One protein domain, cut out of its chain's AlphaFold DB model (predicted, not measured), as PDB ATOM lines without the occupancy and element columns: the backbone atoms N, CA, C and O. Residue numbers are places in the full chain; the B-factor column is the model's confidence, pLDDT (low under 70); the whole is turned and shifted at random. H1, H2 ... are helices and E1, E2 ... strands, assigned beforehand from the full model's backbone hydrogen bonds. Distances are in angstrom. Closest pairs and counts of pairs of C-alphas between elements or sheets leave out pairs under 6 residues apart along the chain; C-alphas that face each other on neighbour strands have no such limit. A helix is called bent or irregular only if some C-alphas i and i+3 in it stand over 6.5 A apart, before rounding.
ATOM      1  N   SER A  21     222.554 228.557 280.387       94.44
ATOM      2  CA  SER A  21     221.411 228.316 279.508       94.44
ATOM      3  C   SER A  21     221.600 226.998 278.766       94.44
ATOM      4  O   SER A  21     222.726 226.545 278.557       94.44
ATOM      5  N   GLU A  22     220.504 226.353 278.390       96.75
ATOM      6  CA  GLU A  22     220.534 225.095 277.647       96.75
ATOM      7  C   GLU A  22     219.418 225.040 276.612       96.75
ATOM      8  O   GLU A  22     218.441 225.790 276.686       96.75
ATOM      9  N   GLY A  23     219.575 224.152 275.639       97.19
ATOM     10  CA  GLY A  23     218.603 223.968 274.577       97.19
ATOM     11  C   GLY A  23     219.010 222.871 273.610       97.19
ATOM     12  O   GLY A  23     219.860 222.031 273.904       97.19
ATOM     13  N   TYR A  24     218.385 222.897 272.438       98.06
ATOM     14  CA  TYR A  24     218.654 221.963 271.355       98.06
ATOM     15  C   TYR A  24     218.978 222.717 270.068       98.06
ATOM     16  O   TYR A  24     218.435 223.795 269.826       98.06
ATOM     17  N   ALA A  25     219.854 222.146 269.246       96.94
ATOM     18  CA  ALA A  25     220.159 222.613 267.898       96.94
ATOM     19  C   ALA A  25     219.798 221.521 266.886       96.94
ATOM     20  O   ALA A  25     220.097 220.348 267.111       96.94
ATOM     21  N   ALA A  26     219.153 221.898 265.782       96.44
ATOM     22  CA  ALA A  26     218.898 220.984 264.673       96.44
ATOM     23  C   ALA A  26     220.201 220.714 263.908       96.44
ATOM     24  O   ALA A  26     220.948 221.646 263.608       96.44
ATOM     25  N   VAL A  27     220.459 219.447 263.590       93.38
ATOM     26  CA  VAL A  27     221.650 218.983 262.864       93.38
ATOM     27  C   VAL A  27     221.254 217.898 261.856       93.38
ATOM     28  O   VAL A  27     220.160 217.330 261.958       93.38
ATOM     29  N   PRO A  28     222.110 217.553 260.880       90.50
ATOM     30  CA  PRO A  28     221.845 216.407 260.019       90.50
ATOM     31  C   PRO A  28     221.637 215.118 260.836       90.50
ATOM     32  O   PRO A  28     222.542 214.638 261.518       90.50
ATOM     33  N   GLY A  29     220.431 214.551 260.752       89.62
ATOM     34  CA  GLY A  29     220.061 213.309 261.440       89.62
ATOM     35  C   GLY A  29     219.325 213.469 262.776       89.62
ATOM     36  O   GLY A  29     218.982 212.445 263.362       89.62
ATOM     37  N   GLY A  30     219.042 214.690 263.250       93.94
ATOM     38  CA  GLY A  30     218.225 214.904 264.452       93.94
ATOM     39  C   GLY A  30     218.469 216.248 265.134       93.94
ATOM     40  O   GLY A  30     218.804 217.243 264.490       93.94
ATOM     41  N   LYS A  31     218.311 216.286 266.458       97.06
ATOM     42  CA  LYS A  31     218.720 217.425 267.292       97.06
ATOM     43  C   LYS A  31     219.775 217.021 268.315       97.06
ATOM     44  O   LYS A  31     219.733 215.927 268.882       97.06
ATOM     45  N   VAL A  32     220.677 217.953 268.598       96.88
ATOM     46  CA  VAL A  32     221.688 217.808 269.646       96.88
ATOM     47  C   VAL A  32     221.421 218.753 270.802       96.88
ATOM     48  O   VAL A  32     221.039 219.906 270.599       96.88
ATOM     49  N   TYR A  33     221.602 218.256 272.020       97.81
ATOM     50  CA  TYR A  33     221.534 219.048 273.239       97.81
ATOM     51  C   TYR A  33     222.795 219.898 273.392       97.81
ATOM     52  O   TYR A  33     223.906 219.413 273.171       97.81
ATOM     53  N   TRP A  34     222.633 221.144 273.826       97.00
ATOM     54  CA  TRP A  34     223.734 222.025 274.195       97.00
ATOM     55  C   TRP A  34     223.470 222.711 275.535       97.00
ATOM     56  O   TRP A  34     222.329 222.978 275.915       97.00
ATOM     57  N   ARG A  35     224.557 223.045 276.230       95.88
ATOM     58  CA  ARG A  35     224.555 223.832 277.463       95.88
ATOM     59  C   ARG A  35     225.672 224.862 277.428       95.88
ATOM     60  O   ARG A  35     226.815 224.543 277.119       95.88
ATOM     61  N   ARG A  36     225.349 226.103 277.765       94.62
ATOM     62  CA  ARG A  36     226.264 227.243 277.790       94.62
ATOM     63  C   ARG A  36     226.397 227.770 279.209       94.62
ATOM     64  O   ARG A  36     225.396 227.918 279.899       94.62
ATOM     65  N   PHE A  37     227.620 228.114 279.591       94.19
ATOM     66  CA  PHE A  37     227.939 228.812 280.831       94.19
ATOM     67  C   PHE A  37     228.599 230.156 280.533       94.19
ATOM     68  O   PHE A  37     229.404 230.265 279.602       94.19
ATOM     69  N   GLY A  38     228.285 231.153 281.355       89.88
ATOM     70  CA  GLY A  38     228.910 232.471 281.318       89.88
ATOM     71  C   GLY A  38     228.414 233.384 280.193       89.88
ATOM     72  O   GLY A  38     227.843 232.968 279.177       89.88
ATOM     73  N   SER A  39     228.658 234.677 280.389       77.88
ATOM     74  CA  SER A  39     228.228 235.766 279.502       77.88
ATOM     75  C   SER A  39     229.364 236.741 279.156       77.88
ATOM     76  O   SER A  39     229.101 237.886 278.801       77.88
ATOM     77  N   GLY A  40     230.624 236.300 279.265       75.31
ATOM     78  CA  GLY A  40     231.808 237.127 279.005       75.31
ATOM     79  C   GLY A  40     231.962 237.587 277.547       75.31
ATOM     80  O   GLY A  40     231.400 236.994 276.627       75.31
ATOM     81  N   GLY A  41     232.742 238.652 277.333       78.81
ATOM     82  CA  GLY A  41     232.935 239.276 276.014       78.81
ATOM     83  C   GLY A  41     234.063 238.683 275.160       78.81
ATOM     84  O   GLY A  41     234.187 239.031 273.987       78.81
ATOM     85  N   LYS A  42     234.906 237.802 275.718       86.81
ATOM     86  CA  LYS A  42     235.960 237.117 274.950       86.81
ATOM     87  C   LYS A  42     235.363 236.007 274.072       86.81
ATOM     88  O   LYS A  42     234.251 235.538 274.305       86.81
ATOM     89  N   THR A  43     236.127 235.559 273.073       87.44
ATOM     90  CA  THR A  43     235.702 234.526 272.114       87.44
ATOM     91  C   THR A  43     235.181 233.265 272.821       87.44
ATOM     92  O   THR A  43     235.930 232.692 273.623       87.44
ATOM     93  N   PRO A  44     233.946 232.815 272.512       89.94
ATOM     94  CA  PRO A  44     233.373 231.601 273.079       89.94
ATOM     95  C   PRO A  44     234.201 230.346 272.795       89.94
ATOM     96  O   PRO A  44     234.816 230.229 271.734       89.94
ATOM     97  N   LEU A  45     234.160 229.386 273.716       88.56
ATOM     98  CA  LEU A  45     234.702 228.043 273.518       88.56
ATOM     99  C   LEU A  45     233.564 227.065 273.249       88.56
ATOM    100  O   LEU A  45     232.647 226.964 274.058       88.56
ATOM    101  N   LEU A  46     233.645 226.330 272.140       90.00
ATOM    102  CA  LEU A  46     232.805 225.164 271.890       90.00
ATOM    103  C   LEU A  46     233.600 223.912 272.257       90.00
ATOM    104  O   LEU A  46     234.606 223.593 271.627       90.00
ATOM    105  N   MET A  47     233.150 223.225 273.294       87.62
ATOM    106  CA  MET A  47     233.762 222.018 273.815       87.62
ATOM    107  C   MET A  47     233.224 220.815 273.049       87.62
ATOM    108  O   MET A  47     232.024 220.544 273.065       87.62
ATOM    109  N   LEU A  48     234.124 220.095 272.384       86.44
ATOM    110  CA  LEU A  48     233.812 218.833 271.726       86.44
ATOM    111  C   LEU A  48     234.175 217.713 272.688       86.44
ATOM    112  O   LEU A  48     235.347 217.539 273.033       86.44
ATOM    113  N   HIS A  49     233.170 216.959 273.115       82.06
ATOM    114  CA  HIS A  49     233.442 215.702 273.785       82.06
ATOM    115  C   HIS A  49     233.970 214.673 272.774       82.06
ATOM    116  O   HIS A  49     233.854 214.808 271.553       82.06
ATOM    117  N   GLY A  50     234.663 213.688 273.308       70.75
ATOM    118  CA  GLY A  50     235.230 212.568 272.601       70.75
ATOM    119  C   GLY A  50     235.003 211.314 273.423       70.75
ATOM    120  O   GLY A  50     234.383 211.343 274.483       70.75
ATOM    121  N   GLY A  51     235.549 210.212 272.930       63.03
ATOM    122  CA  GLY A  51     235.269 208.916 273.505       63.03
ATOM    123  C   GLY A  51     233.969 208.297 272.996       63.03
ATOM    124  O   GLY A  51     232.989 209.008 272.784       63.03
ATOM    125  N   PRO A  52     233.953 206.980 272.767       68.50
ATOM    126  CA  PRO A  52     232.767 206.257 272.328       68.50
ATOM    127  C   PRO A  52     231.578 206.419 273.280       68.50
ATOM    128  O   PRO A  52     231.644 205.994 274.432       68.50
ATOM    129  N   GLY A  53     230.486 207.020 272.799       69.25
ATOM    130  CA  GLY A  53     229.215 207.115 273.532       69.25
ATOM    131  C   GLY A  53     229.225 207.994 274.792       69.25
ATOM    132  O   GLY A  53     228.228 208.034 275.516       69.25
ATOM    133  N   ALA A  54     230.325 208.698 275.082       77.25
ATOM    134  CA  ALA A  54     230.397 209.621 276.210       77.25
ATOM    135  C   ALA A  54     229.556 210.883 275.951       77.25
ATOM    136  O   ALA A  54     229.274 211.244 274.816       77.25
ATOM    137  N   ALA A  55     229.157 211.570 277.019       87.19
ATOM    138  CA  ALA A  55     228.485 212.869 276.954       87.19
ATOM    139  C   ALA A  55     229.416 213.978 277.464       87.19
ATOM    140  O   ALA A  55     230.472 213.707 278.039       87.19
ATOM    141  N   HIS A  56     229.002 215.238 277.346       87.00
ATOM    142  CA  HIS A  56     229.826 216.389 277.728       87.00
ATOM    143  C   HIS A  56     230.202 216.473 279.225       87.00
ATOM    144  O   HIS A  56     231.069 217.269 279.586       87.00
ATOM    145  N   ASN A  57     229.565 215.689 280.105       86.75
ATOM    146  CA  ASN A  57     229.663 215.829 281.565       86.75
ATOM    147  C   ASN A  57     231.104 215.807 282.106       86.75
ATOM    148  O   ASN A  57     231.418 216.537 283.045       86.75
ATOM    149  N   TYR A  58     231.998 215.007 281.517       80.19
ATOM    150  CA  TYR A  58     233.391 214.915 281.972       80.19
ATOM    151  C   TYR A  58     234.227 216.162 281.632       80.19
ATOM    152  O   TYR A  58     235.301 216.356 282.197       80.19
ATOM    153  N   LEU A  59     233.729 217.031 280.745       84.12
ATOM    154  CA  LEU A  59     234.349 218.310 280.399       84.12
ATOM    155  C   LEU A  59     233.843 219.474 281.263       84.12
ATOM    156  O   LEU A  59     234.369 220.579 281.138       84.12
ATOM    157  N   LEU A  60     232.853 219.268 282.144       87.50
ATOM    158  CA  LEU A  60     232.216 220.355 282.903       87.50
ATOM    159  C   LEU A  60     233.180 221.144 283.797       87.50
ATOM    160  O   LEU A  60     232.878 222.287 284.122       87.50
ATOM    161  N   SER A  61     234.348 220.601 284.156       82.94
ATOM    162  CA  SER A  61     235.400 221.362 284.848       82.94
ATOM    163  C   SER A  61     235.860 222.594 284.052       82.94
ATOM    164  O   SER A  61     236.221 223.609 284.643       82.94
ATOM    165  N   MET A  62     235.756 222.563 282.719       85.25
ATOM    166  CA  MET A  62     236.094 223.688 281.840       85.25
ATOM    167  C   MET A  62     235.128 224.871 281.969       85.25
ATOM    168  O   MET A  62     235.446 225.964 281.500       85.25
ATOM    169  N   LYS A  63     233.991 224.712 282.669       89.19
ATOM    170  CA  LYS A  63     233.125 225.843 283.042       89.19
ATOM    171  C   LYS A  63     233.848 226.863 283.929       89.19
ATOM    172  O   LYS A  63     233.399 227.995 284.003       89.19
ATOM    173  N   ALA A  64     234.982 226.506 284.539       86.94
ATOM    174  CA  ALA A  64     235.851 227.451 285.245       86.94
ATOM    175  C   ALA A  64     236.358 228.602 284.349       86.94
ATOM    176  O   ALA A  64     236.750 229.645 284.852       86.94
ATOM    177  N   LEU A  65     236.326 228.444 283.020       87.56
ATOM    178  CA  LEU A  65     236.677 229.503 282.068       87.56
ATOM    179  C   LEU A  65     235.508 230.467 281.777       87.56
ATOM    180  O   LEU A  65     235.689 231.441 281.042       87.56
ATOM    181  N   ALA A  66     234.313 230.195 282.321       90.44
ATOM    182  CA  ALA A  66     233.077 230.915 282.014       90.44
ATOM    183  C   ALA A  66     233.050 232.367 282.521       90.44
ATOM    184  O   ALA A  66     232.251 233.169 282.028       90.44
ATOM    185  N   ASP A  67     233.932 232.712 283.461       86.69
ATOM    186  CA  ASP A  67     234.044 234.063 284.018       86.69
ATOM    187  C   ASP A  67     234.521 235.076 282.967       86.69
ATOM    188  O   ASP A  67     234.108 236.235 282.962       86.69
ATOM    189  N   GLU A  68     235.361 234.641 282.024       85.81
ATOM    190  CA  GLU A  68     235.944 235.527 281.013       85.81
ATOM    191  C   GLU A  68     235.278 235.412 279.637       85.81
ATOM    192  O   GLU A  68     235.291 236.365 278.847       85.81
ATOM    193  N   ARG A  69     234.752 234.229 279.309       90.88
ATOM    194  CA  ARG A  69     234.214 233.894 277.986       90.88
ATOM    195  C   ARG A  69     233.077 232.889 278.093       90.88
ATOM    196  O   ARG A  69     233.087 232.079 279.007       90.88
ATOM    197  N   PRO A  70     232.150 232.836 277.133       92.50
ATOM    198  CA  PRO A  70     231.151 231.784 277.119       92.50
ATOM    199  C   PRO A  70     231.797 230.420 276.863       92.50
ATOM    200  O   PRO A  70     232.613 230.282 275.949       92.50
ATOM    201  N   VAL A  71     231.408 229.408 277.632       92.75
ATOM    202  CA  VAL A  71     231.831 228.016 277.424       92.75
ATOM    203  C   VAL A  71     230.600 227.192 277.085       92.75
ATOM    204  O   VAL A  71     229.659 227.108 277.874       92.75
ATOM    205  N   VAL A  72     230.590 226.624 275.887       94.19
ATOM    206  CA  VAL A  72     229.486 225.851 275.331       94.19
ATOM    207  C   VAL A  72     229.894 224.392 275.264       94.19
ATOM    208  O   VAL A  72     230.926 224.051 274.701       94.19
ATOM    209  N   PHE A  73     229.046 223.537 275.798       93.56
ATOM    210  CA  PHE A  73     229.116 222.093 275.701       93.56
ATOM    211  C   PHE A  73     227.958 221.619 274.832       93.56
ATOM    212  O   PHE A  73     226.877 222.206 274.877       93.56
ATOM    213  N   TYR A  74     228.155 220.555 274.066       94.75
ATOM    214  CA  TYR A  74     227.052 219.875 273.398       94.75
ATOM    215  C   TYR A  74     227.292 218.372 273.395       94.75
ATOM    216  O   TYR A  74     228.437 217.920 273.450       94.75
ATOM    217  N   ASP A  75     226.206 217.610 273.353       93.44
ATOM    218  CA  ASP A  75     226.262 216.164 273.201       93.44
ATOM    219  C   ASP A  75     226.180 215.824 271.706       93.44
ATOM    220  O   ASP A  75     225.182 216.118 271.058       93.44
ATOM    221  N   GLN A  76     227.223 215.217 271.138       90.94
ATOM    222  CA  GLN A  76     227.198 214.709 269.756       90.94
ATOM    223  C   GLN A  76     226.033 213.722 269.534       90.94
ATOM    224  O   GLN A  76     225.593 213.064 270.483       90.94
ATOM    225  N   LEU A  77     225.527 213.596 268.300       90.94
ATOM    226  CA  LEU A  77     224.408 212.690 268.003       90.94
ATOM    227  C   LEU A  77     224.731 211.243 268.424       90.94
ATOM    228  O   LEU A  77     225.836 210.739 268.207       90.94
ATOM    229  N   GLY A  78     223.762 210.563 269.034       88.50
ATOM    230  CA  GLY A  78     223.953 209.244 269.641       88.50
ATOM    231  C   GLY A  78     224.471 209.262 271.079       88.50
ATOM    232  O   GLY A  78     224.674 208.189 271.637       88.50
ATOM    233  N   CYS A  79     224.688 210.437 271.677       89.56
ATOM    234  CA  CYS A  79     225.243 210.564 273.023       89.56
ATOM    235  C   CYS A  79     224.355 211.417 273.940       89.56
ATOM    236  O   CYS A  79     223.684 212.350 273.499       89.56
ATOM    237  N   GLY A  80     224.429 211.150 275.245       91.38
ATOM    238  CA  GLY A  80     223.866 212.018 276.282       91.38
ATOM    239  C   GLY A  80     222.381 212.337 276.089       91.38
ATOM    240  O   GLY A  80     221.548 211.435 276.047       91.38
ATOM    241  N   ARG A  81     222.052 213.633 276.029       94.69
ATOM    242  CA  ARG A  81     220.670 214.132 275.887       94.69
ATOM    243  C   ARG A  81     220.257 214.383 274.429       94.69
ATOM    244  O   ARG A  81     219.153 214.879 274.206       94.69
ATOM    245  N   SER A  82     221.135 214.104 273.467       95.00
ATOM    246  CA  SER A  82     220.872 214.261 272.032       95.00
ATOM    247  C   SER A  82     220.100 213.079 271.463       95.00
ATOM    248  O   SER A  82     220.053 212.006 272.065       95.00
ATOM    249  N   ASP A  83     219.509 213.263 270.283       94.19
ATOM    250  CA  ASP A  83     218.863 212.155 269.583       94.19
ATOM    251  C   ASP A  83     219.881 211.040 269.277       94.19
ATOM    252  O   ASP A  83     221.051 211.306 268.985       94.19
ATOM    253  N   ALA A  84     219.426 209.786 269.311       90.88
ATOM    254  CA  ALA A  84     220.235 208.598 269.044       90.88
ATOM    255  C   ALA A  84     219.608 207.741 267.928       90.88
ATOM    256  O   ALA A  84     219.004 206.703 268.209       90.88
ATOM    257  N   PRO A  85     219.677 208.189 266.660       86.69
ATOM    258  CA  PRO A  85     219.102 207.448 265.547       86.69
ATOM    259  C   PRO A  85     219.840 206.128 265.313       86.69
ATOM    260  O   PRO A  85     221.055 206.038 265.456       86.69
ATOM    261  N   THR A  86     219.113 205.102 264.884       83.00
ATOM    262  CA  THR A  86     219.669 203.764 264.623       83.00
ATOM    263  C   THR A  86     220.204 203.593 263.199       83.00
ATOM    264  O   THR A  86     220.767 202.552 262.876       83.00
ATOM    265  N   TYR A  87     220.037 204.597 262.332       82.75
ATOM    266  CA  TYR A  87     220.496 204.544 260.945       82.75
ATOM    267  C   TYR A  87     222.019 204.682 260.866       82.75
ATOM    268  O   TYR A  87     222.571 205.779 260.954       82.75
ATOM    269  N   GLU A  88     222.692 203.561 260.635       77.88
ATOM    270  CA  GLU A  88     224.150 203.456 260.516       77.88
ATOM    271  C   GLU A  88     224.776 204.405 259.482       77.88
ATOM    272  O   GLU A  88     225.884 204.910 259.668       77.88
ATOM    273  N   SER A  89     224.050 204.704 258.400       83.31
ATOM    274  CA  SER A  89     224.493 205.620 257.343       83.31
ATOM    275  C   SER A  89     224.718 207.055 257.823       83.31
ATOM    276  O   SER A  89     225.434 207.811 257.168       83.31
ATOM    277  N   LEU A  90     224.137 207.439 258.965       82.62
ATOM    278  CA  LEU A  90     224.321 208.768 259.539       82.62
ATOM    279  C   LEU A  90     225.693 208.928 260.195       82.62
ATOM    280  O   LEU A  90     226.213 210.038 260.255       82.62
ATOM    281  N   TYR A  91     226.308 207.850 260.676       80.94
ATOM    282  CA  TYR A  91     227.561 207.911 261.417       80.94
ATOM    283  C   TYR A  91     228.750 207.875 260.461       80.94
ATOM    284  O   TYR A  91     229.342 206.837 260.197       80.94
ATOM    285  N   THR A  92     229.069 209.050 259.919       82.69
ATOM    286  CA  THR A  92     230.255 209.319 259.095       82.69
ATOM    287  C   THR A  92     230.998 210.540 259.636       82.69
ATOM    288  O   THR A  92     230.395 211.419 260.262       82.69
ATOM    289  N   ILE A  93     232.298 210.634 259.359       81.88
ATOM    290  CA  ILE A  93     233.148 211.783 259.690       81.88
ATOM    291  C   ILE A  93     232.569 213.052 259.069       81.88
ATOM    292  O   ILE A  93     232.493 214.077 259.746       81.88
ATOM    293  N   GLN A  94     232.134 212.986 257.804       82.75
ATOM    294  CA  GLN A  94     231.587 214.153 257.113       82.75
ATOM    295  C   GLN A  94     230.323 214.666 257.806       82.75
ATOM    296  O   GLN A  94     230.238 215.859 258.083       82.75
ATOM    297  N   ARG A  95     229.405 213.777 258.210       88.38
ATOM    298  CA  ARG A  95     228.241 214.177 259.012       88.38
ATOM    299  C   ARG A  95     228.661 214.821 260.326       88.38
ATOM    300  O   ARG A  95     228.112 215.852 260.690       88.38
ATOM    301  N   SER A  96     229.613 214.235 261.055       85.50
ATOM    302  CA  SER A  96     230.072 214.793 262.336       85.50
ATOM    303  C   SER A  96     230.707 216.180 262.190       85.50
ATOM    304  O   SER A  96     230.565 217.015 263.078       85.50
ATOM    305  N   ILE A  97     231.368 216.454 261.067       85.62
ATOM    306  CA  ILE A  97     231.830 217.802 260.718       85.62
ATOM    307  C   ILE A  97     230.627 218.730 260.497       85.62
ATOM    308  O   ILE A  97     230.581 219.816 261.075       85.62
ATOM    309  N   ASP A  98     229.648 218.299 259.698       88.00
ATOM    310  CA  ASP A  98     228.457 219.097 259.383       88.00
ATOM    311  C   ASP A  98     227.619 219.392 260.644       88.00
ATOM    312  O   ASP A  98     227.031 220.464 260.777       88.00
ATOM    313  N   GLU A  99     227.609 218.469 261.609       90.06
ATOM    314  CA  GLU A  99     227.007 218.639 262.934       90.06
ATOM    315  C   GLU A  99     227.673 219.774 263.725       90.06
ATOM    316  O   GLU A  99     226.974 220.647 264.244       90.06
ATOM    317  N   VAL A 100     229.009 219.807 263.789       88.25
ATOM    318  CA  VAL A 100     229.750 220.893 264.459       88.25
ATOM    319  C   VAL A 100     229.414 222.238 263.818       88.25
ATOM    320  O   VAL A 100     229.178 223.222 264.527       88.25
ATOM    321  N   ASP A 101     229.354 222.286 262.487       88.62
ATOM    322  CA  ASP A 101     228.989 223.498 261.756       88.62
ATOM    323  C   ASP A 101     227.544 223.934 262.027       88.62
ATOM    324  O   ASP A 101     227.300 225.128 262.228       88.62
ATOM    325  N   ALA A 102     226.602 222.995 262.092       90.06
ATOM    326  CA  ALA A 102     225.208 223.279 262.414       90.06
ATOM    327  C   ALA A 102     225.046 223.816 263.849       90.06
ATOM    328  O   ALA A 102     224.391 224.842 264.048       90.06
ATOM    329  N   VAL A 103     225.712 223.209 264.839       90.62
ATOM    330  CA  VAL A 103     225.732 223.705 266.231       90.62
ATOM    331  C   VAL A 103     226.323 225.108 266.296       90.62
ATOM    332  O   VAL A 103     225.753 226.009 266.916       90.62
ATOM    333  N   ARG A 104     227.457 225.318 265.624       89.38
ATOM    334  CA  ARG A 104     228.123 226.617 265.555       89.38
ATOM    335  C   ARG A 104     227.188 227.692 264.995       89.38
ATOM    336  O   ARG A 104     227.111 228.779 265.565       89.38
ATOM    337  N   GLN A 105     226.495 227.400 263.895       88.19
ATOM    338  CA  GLN A 105     225.554 228.329 263.265       88.19
ATOM    339  C   GLN A 105     224.350 228.619 264.166       88.19
ATOM    340  O   GLN A 105     224.035 229.786 264.388       88.19
ATOM    341  N   ALA A 106     223.736 227.582 264.742       89.12
ATOM    342  CA  ALA A 106     222.585 227.716 265.636       89.12
ATOM    343  C   ALA A 106     222.886 228.587 266.868       89.12
ATOM    344  O   ALA A 106     222.007 229.280 267.373       89.12
ATOM    345  N   LEU A 107     224.138 228.575 267.335       87.38
ATOM    346  CA  LEU A 107     224.586 229.334 268.502       87.38
ATOM    347  C   LEU A 107     225.287 230.657 268.155       87.38
ATOM    348  O   LEU A 107     225.792 231.329 269.058       87.38
ATOM    349  N   GLY A 108     225.338 231.035 266.872       83.12
ATOM    350  CA  GLY A 108     225.974 232.274 266.416       83.12
ATOM    351  C   GLY A 108     227.475 232.342 266.717       83.12
ATOM    352  O   GLY A 108     228.004 233.416 267.001       83.12
ATOM    353  N   LEU A 109     228.168 231.200 266.713       82.44
ATOM    354  CA  LEU A 109     229.583 231.116 267.067       82.44
ATOM    355  C   LEU A 109     230.475 231.320 265.831       82.44
ATOM    356  O   LEU A 109     230.290 230.704 264.777       82.44
ATOM    357  N   SER A 110     231.492 232.168 265.961       65.94
ATOM    358  CA  SER A 110     232.526 232.344 264.934       65.94
ATOM    359  C   SER A 110     233.665 231.353 265.164       65.94
ATOM    360  O   SER A 110     234.196 231.262 266.269       65.94
ATOM    361  N   LEU A 111     234.060 230.612 264.124       62.12
ATOM    362  CA  LEU A 111     235.151 229.641 264.212       62.12
ATOM    363  C   LEU A 111     236.501 230.349 264.026       62.12
ATOM    364  O   LEU A 111     236.769 230.902 262.959       62.12
ATOM    365  N   ALA A 112     237.370 230.328 265.035       50.88
ATOM    366  CA  ALA A 112     238.706 230.904 264.914       50.88
ATOM    367  C   ALA A 112     239.760 229.850 264.508       50.88
ATOM    368  O   ALA A 112     239.939 228.830 265.169       50.88
ATOM    369  N   ARG A 113     240.507 230.182 263.445       40.47
ATOM    370  CA  ARG A 113     241.862 229.734 263.049       40.47
ATOM    371  C   ARG A 113     242.150 228.361 262.415       40.47
ATOM    372  O   ARG A 113     243.169 228.299 261.739       40.47
ATOM    373  N   PHE A 114     241.319 227.319 262.495       42.84
ATOM    374  CA  PHE A 114     241.648 226.044 261.804       42.84
ATOM    375  C   PHE A 114     241.102 225.939 260.362       42.84
ATOM    376  O   PHE A 114     241.803 225.483 259.460       42.84
ATOM    377  N   VAL A 115     239.907 226.467 260.088       47.25
ATOM    378  CA  VAL A 115     239.243 226.280 258.778       47.25
ATOM    379  C   VAL A 115     239.852 227.103 257.637       47.25
ATOM    380  O   VAL A 115     239.773 226.677 256.490       47.25
ATOM    381  N   GLN A 116     240.542 228.218 257.910       41.53
ATOM    382  CA  GLN A 116     241.232 228.984 256.854       41.53
ATOM    383  C   GLN A 116     242.358 228.192 256.164       41.53
ATOM    384  O   GLN A 116     242.720 228.522 255.041       41.53
ATOM    385  N   GLY A 117     242.870 227.127 256.796       44.62
ATOM    386  CA  GLY A 117     243.805 226.175 256.186       44.62
ATOM    387  C   GLY A 117     243.150 224.895 255.653       44.62
ATOM    388  O   GLY A 117     243.858 223.933 255.383       44.62
ATOM    389  N   GLY A 118     241.815 224.828 255.573       47.19
ATOM    390  CA  GLY A 118     241.084 223.606 255.210       47.19
ATOM    391  C   GLY A 118     241.015 222.548 256.320       47.19
ATOM    392  O   GLY A 118     240.476 221.466 256.096       47.19
ATOM    393  N   VAL A 119     241.520 222.841 257.527       52.03
ATOM    394  CA  VAL A 119     241.461 221.914 258.665       52.03
ATOM    395  C   VAL A 119     240.051 221.922 259.245       52.03
ATOM    396  O   VAL A 119     239.591 222.928 259.787       52.03
ATOM    397  N   LYS A 120     239.376 220.776 259.149       60.41
ATOM    398  CA  LYS A 120     238.067 220.526 259.755       60.41
ATOM    399  C   LYS A 120     238.270 219.760 261.067       60.41
ATOM    400  O   LYS A 120     238.518 218.554 261.017       60.41
ATOM    401  N   PRO A 121     238.246 220.432 262.233       61.00
ATOM    402  CA  PRO A 121     238.411 219.747 263.506       61.00
ATOM    403  C   PRO A 121     237.258 218.761 263.705       61.00
ATOM    404  O   PRO A 121     236.090 219.118 263.574       61.00
ATOM    405  N   THR A 122     237.604 217.518 264.017       66.62
ATOM    406  CA  THR A 122     236.653 216.450 264.315       66.62
ATOM    407  C   THR A 122     237.125 215.696 265.553       66.62
ATOM    408  O   THR A 122     238.311 215.741 265.892       66.62
ATOM    409  N   SER A 123     236.216 215.047 266.276       69.06
ATOM    410  CA  SER A 123     236.581 214.293 267.478       69.06
ATOM    411  C   SER A 123     237.015 212.870 267.120       69.06
ATOM    412  O   SER A 123     236.612 212.317 266.097       69.06
ATOM    413  N   THR A 124     237.785 212.217 267.996       67.69
ATOM    414  CA  THR A 124     238.028 210.764 267.905       67.69
ATOM    415  C   THR A 124     236.713 209.987 267.816       67.69
ATOM    416  O   THR A 124     236.640 208.975 267.126       67.69
ATOM    417  N   ASN A 125     235.648 210.490 268.451       66.00
ATOM    418  CA  ASN A 125     234.323 209.895 268.354       66.00
ATOM    419  C   ASN A 125     233.771 209.912 266.919       66.00
ATOM    420  O   ASN A 125     233.108 208.957 266.545       66.00
ATOM    421  N   ALA A 126     234.069 210.913 266.088       71.25
ATOM    422  CA  ALA A 126     233.646 210.919 264.685       71.25
ATOM    423  C   ALA A 126     234.333 209.818 263.859       71.25
ATOM    424  O   ALA A 126     233.666 209.109 263.112       71.25
ATOM    425  N   LEU A 127     235.647 209.631 264.048       75.81
ATOM    426  CA  LEU A 127     236.402 208.544 263.408       75.81
ATOM    427  C   LEU A 127     235.854 207.174 263.821       75.81
ATOM    428  O   LEU A 127     235.586 206.323 262.979       75.81
ATOM    429  N   LEU A 128     235.652 206.965 265.124       72.12
ATOM    430  CA  LEU A 128     235.146 205.692 265.629       72.12
ATOM    431  C   LEU A 128     233.677 205.474 265.258       72.12
ATOM    432  O   LEU A 128     233.300 204.363 264.916       72.12
ATOM    433  N   SER A 129     232.853 206.519 265.272       70.56
ATOM    434  CA  SER A 129     231.468 206.444 264.806       70.56
ATOM    435  C   SER A 129     231.397 206.027 263.342       70.56
ATOM    436  O   SER A 129     230.511 205.262 262.989       70.56
ATOM    437  N   GLU A 130     232.338 206.454 262.498       79.81
ATOM    438  CA  GLU A 130     232.405 205.971 261.117       79.81
ATOM    439  C   GLU A 130     232.784 204.490 261.020       79.81
ATOM    440  O   GLU A 130     232.176 203.751 260.245       79.81
ATOM    441  N   LEU A 131     233.732 204.035 261.841       77.88
ATOM    442  CA  LEU A 131     234.131 202.625 261.881       77.88
ATOM    443  C   LEU A 131     233.025 201.714 262.434       77.88
ATOM    444  O   LEU A 131     232.805 200.624 261.910       77.88
ATOM    445  N   HIS A 132     232.335 202.152 263.487       74.62
ATOM    446  CA  HIS A 132     231.357 201.350 264.231       74.62
ATOM    447  C   HIS A 132     229.914 201.579 263.810       74.62
ATOM    448  O   HIS A 132     229.045 200.805 264.204       74.62
ATOM    449  N   ARG A 133     229.660 202.631 263.030       77.88
ATOM    450  CA  ARG A 133     228.360 203.047 262.499       77.88
ATOM    451  C   ARG A 133     227.279 203.393 263.526       77.88
ATOM    452  O   ARG A 133     226.317 204.042 263.147       77.88
ATOM    453  N   THR A 134     227.383 202.999 264.794       77.06
ATOM    454  CA  THR A 134     226.510 203.453 265.889       77.06
ATOM    455  C   THR A 134     227.080 203.056 267.257       77.06
ATOM    456  O   THR A 134     227.739 202.026 267.399       77.06
ATOM    457  N   TRP A 135     226.788 203.862 268.284       72.31
ATOM    458  CA  TRP A 135     227.050 203.531 269.695       72.31
ATOM    459  C   TRP A 135     225.823 202.983 270.429       72.31
ATOM    460  O   TRP A 135     225.961 202.475 271.540       72.31
ATOM    461  N   ALA A 136     224.632 203.060 269.832       80.56
ATOM    462  CA  ALA A 136     223.382 202.604 270.436       80.56
ATOM    463  C   ALA A 136     223.255 201.073 270.344       80.56
ATOM    464  O   ALA A 136     222.407 200.544 269.626       80.56
ATOM    465  N   ARG A 137     224.138 200.359 271.046       78.88
ATOM    466  CA  ARG A 137     224.237 198.898 271.029       78.88
ATOM    467  C   ARG A 137     224.476 198.325 272.429       78.88
ATOM    468  O   ARG A 137     225.088 199.010 273.252       78.88
ATOM    469  N   PRO A 138     224.045 197.081 272.706       83.06
ATOM    470  CA  PRO A 138     224.178 196.481 274.035       83.06
ATOM    471  C   PRO A 138     225.630 196.389 274.523       83.06
ATOM    472  O   PRO A 138     225.890 196.583 275.706       83.06
ATOM    473  N   GLU A 139     226.584 196.166 273.614       85.44
ATOM    474  CA  GLU A 139     227.999 195.939 273.947       85.44
ATOM    475  C   GLU A 139     228.841 197.231 273.962       85.44
ATOM    476  O   GLU A 139     230.071 197.180 273.974       85.44
ATOM    477  N   ALA A 140     228.218 198.415 273.925       81.19
ATOM    478  CA  ALA A 140     228.941 199.687 273.818       81.19
ATOM    479  C   ALA A 140     229.948 199.906 274.964       81.19
ATOM    480  O   ALA A 140     231.032 200.450 274.743       81.19
ATOM    481  N   ALA A 141     229.614 199.443 276.171       80.62
ATOM    482  CA  ALA A 141     230.493 199.525 277.335       80.62
ATOM    483  C   ALA A 141     231.742 198.637 277.194       80.62
ATOM    484  O   ALA A 141     232.844 199.076 277.526       80.62
ATOM    485  N   ASP A 142     231.594 197.426 276.655       83.69
ATOM    486  CA  ASP A 142     232.709 196.495 276.452       83.69
ATOM    487  C   ASP A 142     233.660 197.015 275.369       83.69
ATOM    488  O   ASP A 142     234.882 196.989 275.523       83.69
ATOM    489  N   LEU A 143     233.103 197.591 274.300       79.75
ATOM    490  CA  LEU A 143     233.891 198.278 273.278       79.75
ATOM    491  C   LEU A 143     234.664 199.456 273.876       79.75
ATOM    492  O   LEU A 143     235.862 199.579 273.630       79.75
ATOM    493  N   ALA A 144     234.020 200.283 274.710       77.44
ATOM    494  CA  ALA A 144     234.679 201.389 275.403       77.44
ATOM    495  C   ALA A 144     235.895 200.928 276.231       77.44
ATOM    496  O   ALA A 144     236.928 201.605 276.214       77.44
ATOM    497  N   GLN A 145     235.810 199.765 276.890       79.81
ATOM    498  CA  GLN A 145     236.943 199.168 277.608       79.81
ATOM    499  C   GLN A 145     238.061 198.715 276.665       79.81
ATOM    500  O   GLN A 145     239.224 199.042 276.905       79.81
ATOM    501  N   LEU A 146     237.723 198.021 275.572       81.50
ATOM    502  CA  LEU A 146     238.705 197.587 274.573       81.50
ATOM    503  C   LEU A 146     239.478 198.775 273.981       81.50
ATOM    504  O   LEU A 146     240.693 198.685 273.802       81.50
ATOM    505  N   TYR A 147     238.826 199.920 273.751       75.44
ATOM    506  CA  TYR A 147     239.548 201.119 273.306       75.44
ATOM    507  C   TYR A 147     240.466 201.697 274.371       75.44
ATOM    508  O   TYR A 147     241.540 202.190 274.032       75.44
ATOM    509  N   GLY A 148     240.076 201.631 275.645       73.38
ATOM    510  CA  GLY A 148     240.940 202.045 276.748       73.38
ATOM    511  C   GLY A 148     242.292 201.321 276.741       73.38
ATOM    512  O   GLY A 148     243.300 201.924 277.103       73.38
ATOM    513  N   LEU A 149     242.338 200.076 276.247       77.19
ATOM    514  CA  LEU A 149     243.578 199.302 276.114       77.19
ATOM    515  C   LEU A 149     244.511 199.845 275.021       77.19
ATOM    516  O   LEU A 149     245.725 199.858 275.207       77.19
ATOM    517  N   VAL A 150     243.964 200.298 273.888       72.31
ATOM    518  CA  VAL A 150     244.761 200.825 272.759       72.31
ATOM    519  C   VAL A 150     244.998 202.336 272.843       72.31
ATOM    520  O   VAL A 150     245.892 202.861 272.185       72.31
ATOM    521  N   ALA A 151     244.224 203.039 273.671       71.62
ATOM    522  CA  ALA A 151     244.327 204.469 273.927       71.62
ATOM    523  C   ALA A 151     244.398 204.736 275.448       71.62
ATOM    524  O   ALA A 151     243.416 205.172 276.051       71.62
ATOM    525  N   PRO A 152     245.559 204.533 276.097       72.69
ATOM    526  CA  PRO A 152     245.686 204.632 277.558       72.69
ATOM    527  C   PRO A 152     245.353 206.029 278.107       72.69
ATOM    528  O   PRO A 152     244.776 206.162 279.184       72.69
ATOM    529  N   ASN A 153     245.624 207.086 277.337       67.81
ATOM    530  CA  ASN A 153     245.241 208.456 277.700       67.81
ATOM    531  C   ASN A 153     243.716 208.604 277.818       67.81
ATOM    532  O   ASN A 153     243.216 209.363 278.642       67.81
ATOM    533  N   TYR A 154     242.971 207.872 276.987       66.81
ATOM    534  CA  TYR A 154     241.516 207.859 277.016       66.81
ATOM    535  C   TYR A 154     240.993 207.081 278.232       66.81
ATOM    536  O   TYR A 154     240.072 207.546 278.906       66.81
ATOM    537  N   ALA A 155     241.639 205.965 278.589       74.00
ATOM    538  CA  ALA A 155     241.334 205.239 279.823       74.00
ATOM    539  C   ALA A 155     241.494 206.127 281.072       74.00
ATOM    540  O   ALA A 155     240.629 206.113 281.947       74.00
ATOM    541  N   ALA A 156     242.532 206.969 281.115       74.19
ATOM    542  CA  ALA A 156     242.750 207.909 282.215       74.19
ATOM    543  C   ALA A 156     241.621 208.954 282.348       74.19
ATOM    544  O   ALA A 156     241.231 209.316 283.459       74.19
ATOM    545  N   VAL A 157     241.049 209.419 281.230       69.19
ATOM    546  CA  VAL A 157     239.892 210.336 281.248       69.19
ATOM    547  C   VAL A 157     238.651 209.638 281.807       69.19
ATOM    548  O   VAL A 157     237.957 210.215 282.648       69.19
ATOM    549  N   ILE A 158     238.390 208.392 281.391       74.50
ATOM    550  CA  ILE A 158     237.287 207.581 281.930       74.50
ATOM    551  C   ILE A 158     237.461 207.386 283.440       74.50
ATOM    552  O   ILE A 158     236.527 207.632 284.204       74.50
ATOM    553  N   GLU A 159     238.657 206.994 283.883       81.50
ATOM    554  CA  GLU A 159     238.973 206.801 285.300       81.50
ATOM    555  C   GLU A 159     238.753 208.088 286.106       81.50
ATOM    556  O   GLU A 159     238.081 208.069 287.142       81.50
ATOM    557  N   SER A 160     239.261 209.220 285.609       74.81
ATOM    558  CA  SER A 160     239.076 210.528 286.240       74.81
ATOM    559  C   SER A 160     237.595 210.888 286.378       74.81
ATOM    560  O   SER A 160     237.178 211.374 287.431       74.81
ATOM    561  N   TYR A 161     236.787 210.646 285.340       74.62
ATOM    562  CA  TYR A 161     235.345 210.889 285.384       74.62
ATOM    563  C   TYR A 161     234.651 210.007 286.426       74.62
ATOM    564  O   TYR A 161     233.886 210.513 287.249       74.62
ATOM    565  N   VAL A 162     234.944 208.703 286.435       81.19
ATOM    566  CA  VAL A 162     234.357 207.756 287.395       81.19
ATOM    567  C   VAL A 162     234.701 208.153 288.831       81.19
ATOM    568  O   VAL A 162     233.806 208.212 289.676       81.19
ATOM    569  N   ARG A 163     235.964 208.509 289.103       81.62
ATOM    570  CA  ARG A 163     236.398 208.989 290.425       81.62
ATOM    571  C   ARG A 163     235.680 210.274 290.838       81.62
ATOM    572  O   ARG A 163     235.234 210.380 291.978       81.62
ATOM    573  N   ALA A 164     235.510 211.225 289.918       72.94
ATOM    574  CA  ALA A 164     234.768 212.456 290.192       72.94
ATOM    575  C   ALA A 164     233.293 212.177 290.538       72.94
ATOM    576  O   ALA A 164     232.763 212.749 291.489       72.94
ATOM    577  N   GLN A 165     232.637 211.255 289.824       73.06
ATOM    578  CA  GLN A 165     231.258 210.847 290.120       73.06
ATOM    579  C   GLN A 165     231.129 210.142 291.479       73.06
ATOM    580  O   GLN A 165     230.135 210.332 292.178       73.06
ATOM    581  N   GLN A 166     232.120 209.337 291.862       80.12
ATOM    582  CA  GLN A 166     232.160 208.687 293.175       80.12
ATOM    583  C   GLN A 166     232.326 209.711 294.300       80.12
ATOM    584  O   GLN A 166     231.588 209.644 295.279       80.12
ATOM    585  N   ALA A 167     233.211 210.697 294.135       73.94
ATOM    586  CA  ALA A 167     233.429 211.752 295.126       73.94
ATOM    587  C   ALA A 167     232.164 212.585 295.404       73.94
ATOM    588  O   ALA A 167     231.919 212.961 296.543       73.94
ATOM    589  N   VAL A 168     231.324 212.823 294.389       72.81
ATOM    590  CA  VAL A 168     230.034 213.529 294.543       72.81
ATOM    591  C   VAL A 168     228.987 212.692 295.298       72.81
ATOM    592  O   VAL A 168     228.068 213.249 295.892       72.81
TER     593      VAL A 168
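This is residues 21 to 168 of the 172 residues of a protein of Sphingomonas deserti (UniProt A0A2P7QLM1). A small twisted sheet of four strands has one helix on each face, H1 over E4 and E3 and H2 near E1, while H3, H4 and H5 lie off the sheet. H3 joins on at the first residues of H2, and H4 and H5 meet in a corner, with H5 coming back near H1; the loop at residues 113 to 119 sticks out. The printed part has 148 residues, with five named helices and four named strands in the order E1 E2 E3 H1 E4 H2 H3 H4 H5. The sheet's order is E1 E2 E4 E3, mixed, and the class is mixed, helices and strands. The whole is compact and rounded, with a radius of gyration of the C-alphas of 15.4 A and spans of 43 by 39 by 30 A.

Find C-alpha 21 at (221.411, 228.316, 279.508); from there E1, residues 21 to 27, runs 19.1 A. E2, residues 30 to 37, runs 23.6 A. E4 is residues 71 to 74 and E3 is residues 45 to 48. H1 is residues 56 to 65, irregular, with C-alphas 58 and 61 7.3 A apart. From C-alpha 93 at (233.148, 211.783, 259.690), H2, residues 93 to 106, runs 20.0 A. H3 is residues 124 to 132, and H4, residues 140 to 150, runs 15.9 A. H5, residues 152 to 168, runs 24.8 A to C-alpha 168 at (230.034, 213.529, 294.543).

Look first at the hairpin E1 and E2, antiparallel, where N 23 and O 34 are 3.0 A apart. E2 and E4 are antiparallel, with N 35 and O 73 at 2.8 A. E4 and E3 are parallel, with N 72 and O 45 at 2.8 A. E3, H1 and E4 form a strand-helix-strand unit, two parallel neighbour strands with a helix between, and its crossover is right-handed. The sheet and the helices on its two faces make three layers: H1 is on one face, at a height over the sheet of 8.0 A, and H2 is on the opposite face. The closest C-alphas of E1 and H2 are those of Val 27 and Glu 99, 5.4 A. H2 touches H3 with residues 93 to 96 alone, Ile 93 and Ala 126 having the closest C-alphas at 5.1 A. H4 and H5 touch only at the corner, where the C-alphas of Gly 148 and Ala 155, their closest, are 4.5 A apart. H5 is close to but not clearly touching H1, and their closest C-alphas, those of Tyr 58 and Tyr 161, are 5.6 A apart. In H2, H3 and H5 every O i to N i+4 pair is within hydrogen-bond range; H4 has 6 of 7, and H1 has 0 of 6 but 6 of 7 O i to N i+3 pairs.

The C-alphas of Gly 41 and Pro 138, the two farthest apart, are 43.7 A apart. The printed part has no cut. The links E4 to H2 and H2 to H3 are long. The pLDDT is under 70 at residues 51 to 53, 110 to 125, 153 to 154 and 157.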